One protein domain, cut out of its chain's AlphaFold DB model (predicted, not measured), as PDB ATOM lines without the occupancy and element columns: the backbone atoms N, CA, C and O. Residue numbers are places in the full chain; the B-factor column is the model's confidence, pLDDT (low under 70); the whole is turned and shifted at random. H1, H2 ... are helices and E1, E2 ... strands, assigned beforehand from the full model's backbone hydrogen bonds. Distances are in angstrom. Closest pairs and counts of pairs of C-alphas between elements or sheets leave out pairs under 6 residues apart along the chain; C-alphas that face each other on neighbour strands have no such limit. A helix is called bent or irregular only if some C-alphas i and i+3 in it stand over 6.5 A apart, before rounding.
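AT A GLANCE: This is residues 141 to 177 and 198 to 255 of the 270 residues of the protein "C2H2-type domain-containing protein" of Ajellomyces capsulatus (strain NAm1 / WU24) (UniProt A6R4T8). The model is a long, slender dumbbell of two small lobes set end to end: one lobe holds H1 and H4, with residues 141 to 151 folded beside H1, and the other holds H2 and H3 as a steeply crossed pair, with the short strand E1 next to them. Two thin stretches without named elements, residues 163 to 167 and residues 229 to 237, join the lobes. The printed part has 95 residues with four named helices and one named strand, in the order H1, E1, H2, H3, H4, and the class is mostly helix. It is loose, with a radius of gyration of the C-alphas of 18.0 A, and its outline is a rod of 56 by 18 by 18 A.

HOW THE PARTS SIT: The longest helix is H4, residues 238 to 253. H1, residues 152 to 162, is close to H4 but not clearly touching it, with 1 pair of C-alphas within 8 A, those of Ile 156 and Phe 245 at 7.4 A. H1 and H4 run opposite ways at a steep tilt of 49 degrees. H2, residues 204 to 215, and H3, residues 219 to 228, touch, their closest C-alphas being those of Gln 208 and Val 222, 6.2 A apart. H2 and H3 run opposite ways at a steep tilt of 59 degrees. E1, residues 168 to 170, pairs with no named strand. The closest C-alphas of E1 and H2 are those of Trp 169 and Leu 207, 6.8 A apart, and those of E1 and H3 are Trp 169 and Val 226, 7.1 A apart. H1 is apart from E1, H2 and H3, and H4 is apart from E1, H2 and H3. Every O i to N i+4 pair is within hydrogen-bond range in H1 and H2, against 4 of 6 in H3 and 10 of 12 in H4.

IN THESE COORDINATES: H4 is 23.3 A long, from C-alpha 238 at (35.663, 59.162, 107.633) to C-alpha 253 at (29.062, 61.374, 85.405). H1 is 15.4 A long and begins with C-alpha 152 at (23.878, 56.480, 93.850). E1 is 6.8 A long, H2 15.6 A and H3 14.7 A. H3 is neither bent nor irregular, but only just: C-alphas 220 and 223 are 6.5 A apart.

THE WHOLE: The two C-alphas farthest apart, those of Leu 177 and Gly 255, are 56.4 A apart. Residues 178 to 197 are not printed, and C-alphas 177 and 198 are 16.4 A apart across this cut, which lies in the link from E1 to H2. The links from H1 to E1 and from H2 to H3 are tight, and that from H3 to H4 is short. The mean pLDDT of the printed part is 75.0, and 23 residues are under 70: residues 164 to 167, 173 to 177, 221, 232 to 241 and 253 to 255.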
ATOM      1  N   ALA A 141      28.493  51.319  89.517       85.25
ATOM      2  CA  ALA A 141      28.941  49.952  89.706       85.25
ATOM      3  C   ALA A 141      29.875  49.862  90.905       85.25
ATOM      4  O   ALA A 141      30.642  50.783  91.195       85.25
ATOM      5  N   CYS A 142      29.815  48.744  91.618       85.88
ATOM      6  CA  CYS A 142      30.740  48.496  92.704       85.88
ATOM      7  C   CYS A 142      32.163  48.331  92.162       85.88
ATOM      8  O   CYS A 142      32.430  47.461  91.339       85.88
ATOM      9  N   THR A 143      33.110  49.097  92.700       80.19
ATOM     10  CA  THR A 143      34.535  48.993  92.313       80.19
ATOM     11  C   THR A 143      35.229  47.717  92.784       80.19
ATOM     12  O   THR A 143      36.343  47.450  92.345       80.19
ATOM     13  N   LYS A 144      34.604  46.934  93.675       76.62
ATOM     14  CA  LYS A 144      35.168  45.680  94.199       76.62
ATOM     15  C   LYS A 144      34.532  44.434  93.591       76.62
ATOM     16  O   LYS A 144      35.248  43.493  93.269       76.62
ATOM     17  N   CYS A 145      33.206  44.410  93.463       83.00
ATOM     18  CA  CYS A 145      32.471  43.235  92.983       83.00
ATOM     19  C   CYS A 145      31.726  43.455  91.661       83.00
ATOM     20  O   CYS A 145      31.090  42.527  91.172       83.00
ATOM     21  N   PHE A 146      31.820  44.652  91.070       83.12
ATOM     22  CA  PHE A 146      31.296  44.977  89.739       83.12
ATOM     23  C   PHE A 146      29.774  44.873  89.574       83.12
ATOM     24  O   PHE A 146      29.275  44.990  88.460       83.12
ATOM     25  N   VAL A 147      29.022  44.700  90.665       81.94
ATOM     26  CA  VAL A 147      27.554  44.761  90.639       81.94
ATOM     27  C   VAL A 147      27.110  46.160  90.211       81.94
ATOM     28  O   VAL A 147      27.648  47.153  90.700       81.94
ATOM     29  N   GLU A 148      26.142  46.228  89.301       83.19
ATOM     30  CA  GLU A 148      25.611  47.467  88.731       83.19
ATOM     31  C   GLU A 148      24.357  47.946  89.486       83.19
ATOM     32  O   GLU A 148      23.554  47.145  89.964       83.19
ATOM     33  N   PHE A 149      24.173  49.263  89.566       82.88
ATOM     34  CA  PHE A 149      23.090  49.928  90.287       82.88
ATOM     35  C   PHE A 149      22.521  51.082  89.462       82.88
ATOM     36  O   PHE A 149      23.254  51.834  88.815       82.88
ATOM     37  N   GLY A 150      21.200  51.260  89.537       74.19
ATOM     38  CA  GLY A 150      20.497  52.343  88.842       74.19
ATOM     39  C   GLY A 150      20.566  53.695  89.558       74.19
ATOM     40  O   GLY A 150      20.174  54.705  88.985       74.19
ATOM     41  N   ASN A 151      21.033  53.743  90.814       78.81
ATOM     42  CA  ASN A 151      21.141  54.991  91.571       78.81
ATOM     43  C   ASN A 151      22.305  55.002  92.580       78.81
ATOM     44  O   ASN A 151      22.737  53.963  93.087       78.81
ATOM     45  N   LYS A 152      22.766  56.220  92.916       82.62
ATOM     46  CA  LYS A 152      23.878  56.480  93.850       82.62
ATOM     47  C   LYS A 152      23.636  55.860  95.227       82.62
ATOM     48  O   LYS A 152      24.552  55.296  95.818       82.62
ATOM     49  N   LYS A 153      22.408  55.958  95.751       82.88
ATOM     50  CA  LYS A 153      22.066  55.523  97.117       82.88
ATOM     51  C   LYS A 153      22.217  54.012  97.280       82.88
ATOM     52  O   LYS A 153      22.759  53.561  98.287       82.88
ATOM     53  N   GLU A 154      21.778  53.235  96.296       85.12
ATOM     54  CA  GLU A 154      21.926  51.780  96.288       85.12
ATOM     55  C   GLU A 154      23.382  51.346  96.183       85.12
ATOM     56  O   GLU A 154      23.803  50.484  96.953       85.12
ATOM     57  N   TRP A 155      24.155  51.986  95.305       89.12
ATOM     58  CA  TRP A 155      25.585  51.719  95.178       89.12
ATOM     59  C   TRP A 155      26.351  52.035  96.470       89.12
ATOM     60  O   TRP A 155      27.078  51.179  96.976       89.12
ATOM     61  N   ILE A 156      26.141  53.220  97.062       84.31
ATOM     62  CA  ILE A 156      26.769  53.610  98.335       84.31
ATOM     63  C   ILE A 156      26.381  52.639  99.448       84.31
ATOM     64  O   ILE A 156      27.237  52.210 100.219       84.31
ATOM     65  N   ARG A 157      25.094  52.280  99.548       86.06
ATOM     66  CA  ARG A 157      24.611  51.309 100.537       86.06
ATOM     67  C   ARG A 157      25.313  49.970 100.365       86.06
ATOM     68  O   ARG A 157      25.812  49.446 101.349       86.06
ATOM     69  N   HIS A 158      25.377  49.451  99.145       87.62
ATOM     70  CA  HIS A 158      26.043  48.189  98.851       87.62
ATOM     71  C   HIS A 158      27.532  48.223  99.219       87.62
ATOM     72  O   HIS A 158      28.009  47.338  99.925       87.62
ATOM     73  N   GLU A 159      28.275  49.259  98.814       84.56
ATOM     74  CA  GLU A 159      29.688  49.358  99.192       84.56
ATOM     75  C   GLU A 159      29.872  49.517 100.711       84.56
ATOM     76  O   GLU A 159      30.840  48.994 101.264       84.56
ATOM     77  N   ASN A 160      28.930  50.170 101.397       80.00
ATOM     78  CA  ASN A 160      28.926  50.306 102.854       80.00
ATOM     79  C   ASN A 160      28.529  49.026 103.610       80.00
ATOM     80  O   ASN A 160      28.876  48.912 104.781       80.00
ATOM     81  N   THR A 161      27.794  48.090 103.006       81.75
ATOM     82  CA  THR A 161      27.409  46.832 103.674       81.75
ATOM     83  C   THR A 161      28.369  45.699 103.347       81.75
ATOM     84  O   THR A 161      28.835  45.015 104.252       81.75
ATOM     85  N   GLU A 162      28.708  45.529 102.070       80.81
ATOM     86  CA  GLU A 162      29.448  44.356 101.588       80.81
ATOM     87  C   GLU A 162      30.965  44.550 101.606       80.81
ATOM     88  O   GLU A 162      31.739  43.591 101.583       80.81
ATOM     89  N   HIS A 163      31.426  45.801 101.588       77.25
ATOM     90  CA  HIS A 163      32.818  46.121 101.263       77.25
ATOM     91  C   HIS A 163      33.498  47.065 102.242       77.25
ATOM     92  O   HIS A 163      34.676  47.406 102.064       77.25
ATOM     93  N   PHE A 164      32.772  47.466 103.269       67.06
ATOM     94  CA  PHE A 164      33.203  48.414 104.265       67.06
ATOM     95  C   PHE A 164      33.634  47.674 105.523       67.06
ATOM     96  O   PHE A 164      32.816  47.041 106.192       67.06
ATOM     97  N   GLN A 165      34.922  47.744 105.863       62.78
ATOM     98  CA  GLN A 165      35.360  47.280 107.172       62.78
ATOM     99  C   GLN A 165      34.999  48.340 108.207       62.78
ATOM    100  O   GLN A 165      35.317  49.525 108.058       62.78
ATOM    101  N   MET A 166      34.326  47.894 109.267       61.50
ATOM    102  CA  MET A 166      34.094  48.721 110.442       61.50
ATOM    103  C   MET A 166      35.425  49.202 111.032       61.50
ATOM    104  O   MET A 166      36.481  48.616 110.798       61.50
ATOM    105  N   GLN A 167      35.344  50.294 111.789       67.75
ATOM    106  CA  GLN A 167      36.427  50.840 112.602       67.75
ATOM    107  C   GLN A 167      37.227  49.723 113.286       67.75
ATOM    108  O   GLN A 167      36.649  48.820 113.891       67.75
ATOM    109  N   ALA A 168      38.549  49.792 113.170       77.94
ATOM    110  CA  ALA A 168      39.457  48.820 113.754       77.94
ATOM    111  C   ALA A 168      40.403  49.524 114.726       77.94
ATOM    112  O   ALA A 168      40.539  50.742 114.726       77.94
ATOM    113  N   TRP A 169      41.080  48.761 115.568       85.81
ATOM    114  CA  TRP A 169      42.088  49.286 116.474       85.81
ATOM    115  C   TRP A 169      43.368  48.480 116.330       85.81
ATOM    116  O   TRP A 169      43.329  47.257 116.438       85.81
ATOM    117  N   ARG A 170      44.503  49.142 116.100       83.31
ATOM    118  CA  ARG A 170      45.814  48.482 116.019       83.31
ATOM    119  C   ARG A 170      46.549  48.667 117.323       83.31
ATOM    120  O   ARG A 170      46.763  49.799 117.735       83.31
ATOM    121  N   CYS A 171      46.974  47.573 117.945       83.94
ATOM    122  CA  CYS A 171      47.870  47.667 119.085       83.94
ATOM    123  C   CYS A 171      49.122  48.463 118.676       83.94
ATOM    124  O   CYS A 171      49.768  48.095 117.687       83.94
ATOM    125  N   PRO A 172      49.468  49.543 119.395       74.69
ATOM    126  CA  PRO A 172      50.622  50.355 119.055       74.69
ATOM    127  C   PRO A 172      51.904  49.547 119.264       74.69
ATOM    128  O   PRO A 172      51.945  48.594 120.048       74.69
ATOM    129  N   LYS A 173      52.963  49.934 118.551       65.25
ATOM    130  CA  LYS A 173      54.301  49.395 118.785       65.25
ATOM    131  C   LYS A 173      54.702  49.744 120.218       65.25
ATOM    132  O   LYS A 173      54.654  50.914 120.595       65.25
ATOM    133  N   ILE A 174      55.020  48.729 121.016       55.00
ATOM    134  CA  ILE A 174      55.356  48.914 122.427       55.00
ATOM    135  C   ILE A 174      56.653  49.721 122.487       55.00
ATOM    136  O   ILE A 174      57.701  49.256 122.044       55.00
ATOM    137  N   LEU A 175      56.570  50.939 123.015       45.16
ATOM    138  CA  LEU A 175      57.720  51.607 123.605       45.16
ATOM    139  C   LEU A 175      57.813  51.080 125.036       45.16
ATOM    140  O   LEU A 175      56.821  51.096 125.763       45.16
ATOM    141  N   ASP A 176      58.976  50.538 125.375       41.94
ATOM    142  CA  ASP A 176      59.304  49.926 126.660       41.94
ATOM    143  C   ASP A 176      58.722  50.729 127.843       41.94
ATOM    144  O   ASP A 176      58.849  51.954 127.894       41.94
ATOM    145  N   LEU A 177      58.068  50.054 128.794       44.56
ATOM    146  CA  LEU A 177      57.261  50.649 129.879       44.56
ATOM    147  C   LEU A 177      58.065  51.417 130.953       44.56
ATOM    148  O   LEU A 177      57.552  51.682 132.040       44.56
ATOM    149  N   ALA A 198      51.419  45.026 116.916       76.12
ATOM    150  CA  ALA A 198      50.732  45.486 115.701       76.12
ATOM    151  C   ALA A 198      49.387  44.790 115.383       76.12
ATOM    152  O   ALA A 198      48.853  44.939 114.282       76.12
ATOM    153  N   ARG A 199      48.811  44.046 116.338       81.19
ATOM    154  CA  ARG A 199      47.600  43.253 116.134       81.19
ATOM    155  C   ARG A 199      46.408  44.179 115.957       81.19
ATOM    156  O   ARG A 199      46.241  45.135 116.715       81.19
ATOM    157  N   CYS A 200      45.573  43.872 114.971       78.56
ATOM    158  CA  CYS A 200      44.342  44.603 114.703       78.56
ATOM    159  C   CYS A 200      43.147  43.936 115.393       78.56
ATOM    160  O   CYS A 200      43.007  42.714 115.381       78.56
ATOM    161  N   PHE A 201      42.260  44.755 115.949       81.19
ATOM    162  CA  PHE A 201      41.038  44.347 116.629       81.19
ATOM    163  C   PHE A 201      39.839  45.051 115.999       81.19
ATOM    164  O   PHE A 201      39.882  46.244 115.726       81.19
ATOM    165  N   ASP A 202      38.750  44.318 115.811       76.62
ATOM    166  CA  ASP A 202      37.463  44.792 115.286       76.62
ATOM    167  C   ASP A 202      36.588  45.472 116.353       76.62
ATOM    168  O   ASP A 202      35.530  46.013 116.040       76.62
ATOM    169  N   ARG A 203      36.993  45.421 117.631       79.81
ATOM    170  CA  ARG A 203      36.270  46.050 118.743       79.81
ATOM    171  C   ARG A 203      37.194  46.658 119.789       79.81
ATOM    172  O   ARG A 203      38.187  46.053 120.203       79.81
ATOM    173  N   LYS A 204      36.755  47.800 120.321       84.19
ATOM    174  CA  LYS A 204      37.403  48.546 121.405       84.19
ATOM    175  C   LYS A 204      37.686  47.693 122.646       84.19
ATOM    176  O   LYS A 204      38.771  47.761 123.218       84.19
ATOM    177  N   ASP A 205      36.719  46.874 123.056       87.12
ATOM    178  CA  ASP A 205      36.812  46.050 124.264       87.12
ATOM    179  C   ASP A 205      37.831  44.906 124.126       87.12
ATOM    180  O   ASP A 205      38.476  44.533 125.107       87.12
ATOM    181  N   LYS A 206      38.015  44.377 122.908       87.38
ATOM    182  CA  LYS A 206      39.026  43.354 122.615       87.38
ATOM    183  C   LYS A 206      40.437  43.937 122.682       87.38
ATOM    184  O   LYS A 206      41.287  43.325 123.324       87.38
ATOM    185  N   LEU A 207      40.664  45.132 122.120       86.50
ATOM    186  CA  LEU A 207      41.953  45.819 122.269       86.50
ATOM    187  C   LEU A 207      42.227  46.161 123.742       86.50
ATOM    188  O   LEU A 207      43.329  45.930 124.224       86.50
ATOM    189  N   GLN A 208      41.233  46.671 124.477       86.69
ATOM    190  CA  GLN A 208      41.391  46.986 125.901       86.69
ATOM    191  C   GLN A 208      41.821  45.759 126.712       86.69
ATOM    192  O   GLN A 208      42.763  45.845 127.495       86.69
ATOM    193  N   LYS A 209      41.167  44.610 126.504       88.12
ATOM    194  CA  LYS A 209      41.547  43.354 127.168       88.12
ATOM    195  C   LYS A 209      42.970  42.939 126.812       88.12
ATOM    196  O   LYS A 209      43.730  42.635 127.720       88.12
ATOM    197  N   HIS A 210      43.322  42.995 125.531       86.69
ATOM    198  CA  HIS A 210      44.660  42.672 125.044       86.69
ATOM    199  C   HIS A 210      45.748  43.564 125.670       86.69
ATOM    200  O   HIS A 210      46.739  43.049 126.180       86.69
ATOM    201  N   LEU A 211      45.533  44.885 125.728       83.88
ATOM    202  CA  LEU A 211      46.461  45.830 126.364       83.88
ATOM    203  C   LEU A 211      46.647  45.538 127.862       83.88
ATOM    204  O   LEU A 211      47.763  45.633 128.370       83.88
ATOM    205  N   CYS A 212      45.579  45.167 128.571       83.69
ATOM    206  CA  CYS A 212      45.671  44.792 129.982       83.69
ATOM    207  C   CYS A 212      46.399  43.453 130.184       83.69
ATOM    208  O   CYS A 212      47.222  43.342 131.088       83.69
ATOM    209  N   SER A 213      46.087  42.433 129.375       83.19
ATOM    210  CA  SER A 213      46.556  41.061 129.600       83.19
ATOM    211  C   SER A 213      47.952  40.782 129.052       83.19
ATOM    212  O   SER A 213      48.719  40.079 129.696       83.19
ATOM    213  N   GLU A 214      48.278  41.299 127.866       80.88
ATOM    214  CA  GLU A 214      49.543  41.009 127.171       80.88
ATOM    215  C   GLU A 214      50.576  42.130 127.333       80.88
ATOM    216  O   GLU A 214      51.770  41.896 127.164       80.88
ATOM    217  N   HIS A 215      50.133  43.342 127.682       80.50
ATOM    218  CA  HIS A 215      51.003  44.517 127.797       80.50
ATOM    219  C   HIS A 215      50.945  45.197 129.171       80.50
ATOM    220  O   HIS A 215      51.620  46.198 129.385       80.50
ATOM    221  N   GLY A 216      50.160  44.672 130.119       73.88
ATOM    222  CA  GLY A 216      50.147  45.142 131.507       73.88
ATOM    223  C   GLY A 216      49.684  46.593 131.697       73.88
ATOM    224  O   GLY A 216      49.968  47.194 132.737       73.88
ATOM    225  N   TYR A 217      48.982  47.182 130.721       75.75
ATOM    226  CA  TYR A 217      48.482  48.549 130.856       75.75
ATOM    227  C   TYR A 217      47.474  48.646 132.006       75.75
ATOM    228  O   TYR A 217      46.532  47.862 132.114       75.75
ATOM    229  N   ARG A 218      47.636  49.674 132.848       74.88
ATOM    230  CA  ARG A 218      46.652  50.026 133.881       74.88
ATOM    231  C   ARG A 218      45.433  50.681 133.242       74.88
ATOM    232  O   ARG A 218      45.577  51.485 132.323       74.88
ATOM    233  N   GLU A 219      44.248  50.409 133.782       71.12
ATOM    234  CA  GLU A 219      42.956  50.842 133.225       71.12
ATOM    235  C   GLU A 219      42.871  52.356 132.931       71.12
ATOM    236  O   GLU A 219      42.267  52.762 131.935       71.12
ATOM    237  N   ALA A 220      43.553  53.184 133.731       72.81
ATOM    238  CA  ALA A 220      43.663  54.629 133.526       72.81
ATOM    239  C   ALA A 220      44.354  55.017 132.199       72.81
ATOM    240  O   ALA A 220      43.934  55.971 131.548       72.81
ATOM    241  N   ASN A 221      45.358  54.250 131.761       69.88
ATOM    242  CA  ASN A 221      46.142  54.525 130.551       69.88
ATOM    243  C   ASN A 221      45.556  53.834 129.309       69.88
ATOM    244  O   ASN A 221      45.726  54.318 128.191       69.88
ATOM    245  N   VAL A 222      44.820  52.730 129.492       77.62
ATOM    246  CA  VAL A 222      44.233  51.957 128.384       77.62
ATOM    247  C   VAL A 222      43.260  52.796 127.565       77.62
ATOM    248  O   VAL A 222      43.281  52.731 126.341       77.62
ATOM    249  N   LYS A 223      42.424  53.624 128.204       78.12
ATOM    250  CA  LYS A 223      41.430  54.434 127.478       78.12
ATOM    251  C   LYS A 223      42.076  55.407 126.490       78.12
ATOM    252  O   LYS A 223      41.605  55.496 125.358       78.12
ATOM    253  N   ALA A 224      43.147  56.089 126.900       74.81
ATOM    254  CA  ALA A 224      43.878  57.023 126.045       74.81
ATOM    255  C   ALA A 224      44.569  56.294 124.883       74.81
ATOM    256  O   ALA A 224      44.442  56.706 123.732       74.81
ATOM    257  N   VAL A 225      45.219  55.162 125.172       78.25
ATOM    258  CA  VAL A 225      45.904  54.348 124.160       78.25
ATOM    259  C   VAL A 225      44.922  53.781 123.148       78.25
ATOM    260  O   VAL A 225      45.159  53.891 121.954       78.25
ATOM    261  N   VAL A 226      43.792  53.232 123.590       80.00
ATOM    262  CA  VAL A 226      42.763  52.686 122.699       80.00
ATOM    263  C   VAL A 226      42.183  53.769 121.789       80.00
ATOM    264  O   VAL A 226      41.980  53.512 120.609       80.00
ATOM    265  N   SER A 227      41.949  54.981 122.300       77.88
ATOM    266  CA  SER A 227      41.509  56.106 121.466       77.88
ATOM    267  C   SER A 227      42.574  56.545 120.454       77.88
ATOM    268  O   SER A 227      42.230  56.849 119.321       77.88
ATOM    269  N   ALA A 228      43.858  56.525 120.820       73.38
ATOM    270  CA  ALA A 228      44.963  56.831 119.904       73.38
ATOM    271  C   ALA A 228      45.284  55.693 118.911       73.38
ATOM    272  O   ALA A 228      45.925  55.918 117.892       73.38
ATOM    273  N   SER A 229      44.840  54.472 119.214       74.56
ATOM    274  CA  SER A 229      45.061  53.245 118.431       74.56
ATOM    275  C   SER A 229      43.952  52.969 117.419       74.56
ATOM    276  O   SER A 229      43.955  51.934 116.752       74.56
ATOM    277  N   GLU A 230      42.963  53.854 117.356       75.94
ATOM    278  CA  GLU A 230      41.854  53.768 116.425       75.94
ATOM    279  C   GLU A 230      42.366  53.931 114.995       75.94
ATOM    280  O   GLU A 230      42.832  54.994 114.587       75.94
ATOM    281  N   ILE A 231      42.259  52.857 114.222       71.81
ATOM    282  CA  ILE A 231      42.361  52.932 112.778       71.81
ATOM    283  C   ILE A 231      40.963  53.258 112.260       71.81
ATOM    284  O   ILE A 231      40.000  52.515 112.478       71.81
ATOM    285  N   GLY A 232      40.864  54.374 111.542       62.16
ATOM    286  CA  GLY A 232      39.654  54.725 110.814       62.16
ATOM    287  C   GLY A 232      39.202  53.616 109.855       62.16
ATOM    288  O   GLY A 232      39.909  52.645 109.577       62.16
ATOM    289  N   ARG A 233      37.980  53.756 109.347       64.12
ATOM    290  CA  ARG A 233      37.345  52.812 108.413       64.12
ATOM    291  C   ARG A 233      38.304  52.479 107.256       64.12
ATOM    292  O   ARG A 233      38.802  53.389 106.599       64.12
ATOM    293  N   ASN A 234      38.584  51.193 107.018       55.59
ATOM    294  CA  ASN A 234      39.547  50.724 106.002       55.59
ATOM    295  C   ASN A 234      40.954  51.380 106.065       55.59
ATOM    296  O   ASN A 234      41.588  51.548 105.026       55.59
ATOM    297  N   GLY A 235      41.456  51.796 107.235       52.03
ATOM    298  CA  GLY A 235      42.775  52.444 107.316       52.03
ATOM    299  C   GLY A 235      42.762  53.969 107.187       52.03
ATOM    300  O   GLY A 235      43.820  54.583 107.296       52.03
ATOM    301  N   GLN A 236      41.601  54.594 106.953       50.59
ATOM    302  CA  GLN A 236      41.485  56.017 106.607       50.59
ATOM    303  C   GLN A 236      40.363  56.730 107.385       50.59
ATOM    304  O   GLN A 236      39.417  56.118 107.881       50.59
ATOM    305  N   GLY A 237      40.475  58.055 107.534       49.22
ATOM    306  CA  GLY A 237      39.471  58.883 108.215       49.22
ATOM    307  C   GLY A 237      38.126  58.925 107.471       49.22
ATOM    308  O   GLY A 237      38.064  58.735 106.262       49.22
ATOM    309  N   GLN A 238      37.030  59.215 108.180       50.34
ATOM    310  CA  GLN A 238      35.663  59.162 107.633       50.34
ATOM    311  C   GLN A 238      35.422  60.087 106.424       50.34
ATOM    312  O   GLN A 238      34.664  59.724 105.526       50.34
ATOM    313  N   ASN A 239      36.114  61.229 106.366       53.09
ATOM    314  CA  ASN A 239      36.051  62.161 105.235       53.09
ATOM    315  C   ASN A 239      36.602  61.532 103.945       53.09
ATOM    316  O   ASN A 239      36.026  61.726 102.879       53.09
ATOM    317  N   SER A 240      37.617  60.671 104.056       63.81
ATOM    318  CA  SER A 240      38.253  60.003 102.915       63.81
ATOM    319  C   SER A 240      37.315  59.028 102.192       63.81
ATOM    320  O   SER A 240      37.418  58.844 100.980       63.81
ATOM    321  N   TRP A 241      36.353  58.430 102.904       69.31
ATOM    322  CA  TRP A 241      35.396  57.498 102.299       69.31
ATOM    323  C   TRP A 241      34.282  58.213 101.522       69.31
ATOM    324  O   TRP A 241      33.909  57.773 100.435       69.31
ATOM    325  N   THR A 242      33.785  59.340 102.039       71.06
ATOM    326  CA  THR A 242      32.838  60.201 101.307       71.06
ATOM    327  C   THR A 242      33.510  60.831 100.089       71.06
ATOM    328  O   THR A 242      32.975  60.745  98.987       71.06
ATOM    329  N   GLU A 243      34.729  61.356 100.255       75.12
ATOM    330  CA  GLU A 243      35.552  61.885  99.157       75.12
ATOM    331  C   GLU A 243      35.780  60.841  98.059       75.12
ATOM    332  O   GLU A 243      35.754  61.168  96.872       75.12
ATOM    333  N   ARG A 244      35.947  59.565  98.434       81.88
ATOM    334  CA  ARG A 244      36.045  58.463  97.476       81.88
ATOM    335  C   ARG A 244      34.757  58.286  96.667       81.88
ATOM    336  O   ARG A 244      34.850  58.131  95.452       81.88
ATOM    337  N   PHE A 245      33.580  58.300  97.296       80.94
ATOM    338  CA  PHE A 245      32.316  58.185  96.558       80.94
ATOM    339  C   PHE A 245      32.112  59.351  95.592       80.94
ATOM    340  O   PHE A 245      31.786  59.111  94.432       80.94
ATOM    341  N   ASP A 246      32.379  60.581  96.030       76.94
ATOM    342  CA  ASP A 246      32.250  61.768  95.179       76.94
ATOM    343  C   ASP A 246      33.286  61.768  94.042       76.94
ATOM    344  O   ASP A 246      32.998  62.188  92.920       76.94
ATOM    345  N   HIS A 247      34.499  61.259  94.288       77.88
ATOM    346  CA  HIS A 247      35.502  61.076  93.239       77.88
ATOM    347  C   HIS A 247      35.060  60.044  92.195       77.88
ATOM    348  O   HIS A 247      35.169  60.299  90.998       77.88
ATOM    349  N   ILE A 248      34.568  58.879  92.627       79.88
ATOM    350  CA  ILE A 248      34.128  57.813  91.718       79.88
ATOM    351  C   ILE A 248      32.873  58.243  90.946       79.88
ATOM    352  O   ILE A 248      32.769  57.980  89.751       79.88
ATOM    353  N   GLU A 249      31.952  58.965  91.585       80.88
ATOM    354  CA  GLU A 249      30.761  59.508  90.929       80.88
ATOM    355  C   GLU A 249      31.115  60.393  89.733       80.88
ATOM    356  O   GLU A 249      30.480  60.271  88.687       80.88
ATOM    357  N   LYS A 250      32.171  61.210  89.831       75.94
ATOM    358  CA  LYS A 250      32.642  62.021  88.697       75.94
ATOM    359  C   LYS A 250      32.998  61.173  87.478       75.94
ATOM    360  O   LYS A 250      32.770  61.627  86.365       75.94
ATOM    361  N   HIS A 251      33.521  59.956  87.661       77.25
ATOM    362  CA  HIS A 251      33.814  59.044  86.543       77.25
ATOM    363  C   HIS A 251      32.540  58.506  85.891       77.25
ATOM    364  O   HIS A 251      32.460  58.460  84.661       77.25
ATOM    365  N   PHE A 252      31.519  58.169  86.683       73.88
ATOM    366  CA  PHE A 252      30.222  57.757  86.137       73.88
ATOM    367  C   PHE A 252      29.496  58.925  85.445       73.88
ATOM    368  O   PHE A 252      28.903  58.744  84.384       73.88
ATOM    369  N   GLN A 253      29.612  60.142  85.987       68.06
ATOM    370  CA  GLN A 253      29.062  61.374  85.405       68.06
ATOM    371  C   GLN A 253      29.715  61.786  84.082       68.06
ATOM    372  O   GLN A 253      29.138  62.593  83.366       68.06
ATOM    373  N   ILE A 254      30.892  61.259  83.738       66.75
ATOM    374  CA  ILE A 254      31.512  61.442  82.413       66.75
ATOM    375  C   ILE A 254      31.339  60.205  81.517       66.75
ATOM    376  O   ILE A 254      32.011  60.080  80.496       66.75
ATOM    377  N   GLY A 255      30.442  59.286  81.897       64.06
ATOM    378  CA  GLY A 255      30.016  58.146  81.082       64.06
ATOM    379  C   GLY A 255      31.037  57.021  80.947       64.06
ATOM    380  O   GLY A 255      30.877  56.155  80.086       64.06
TER     381      GLY A 255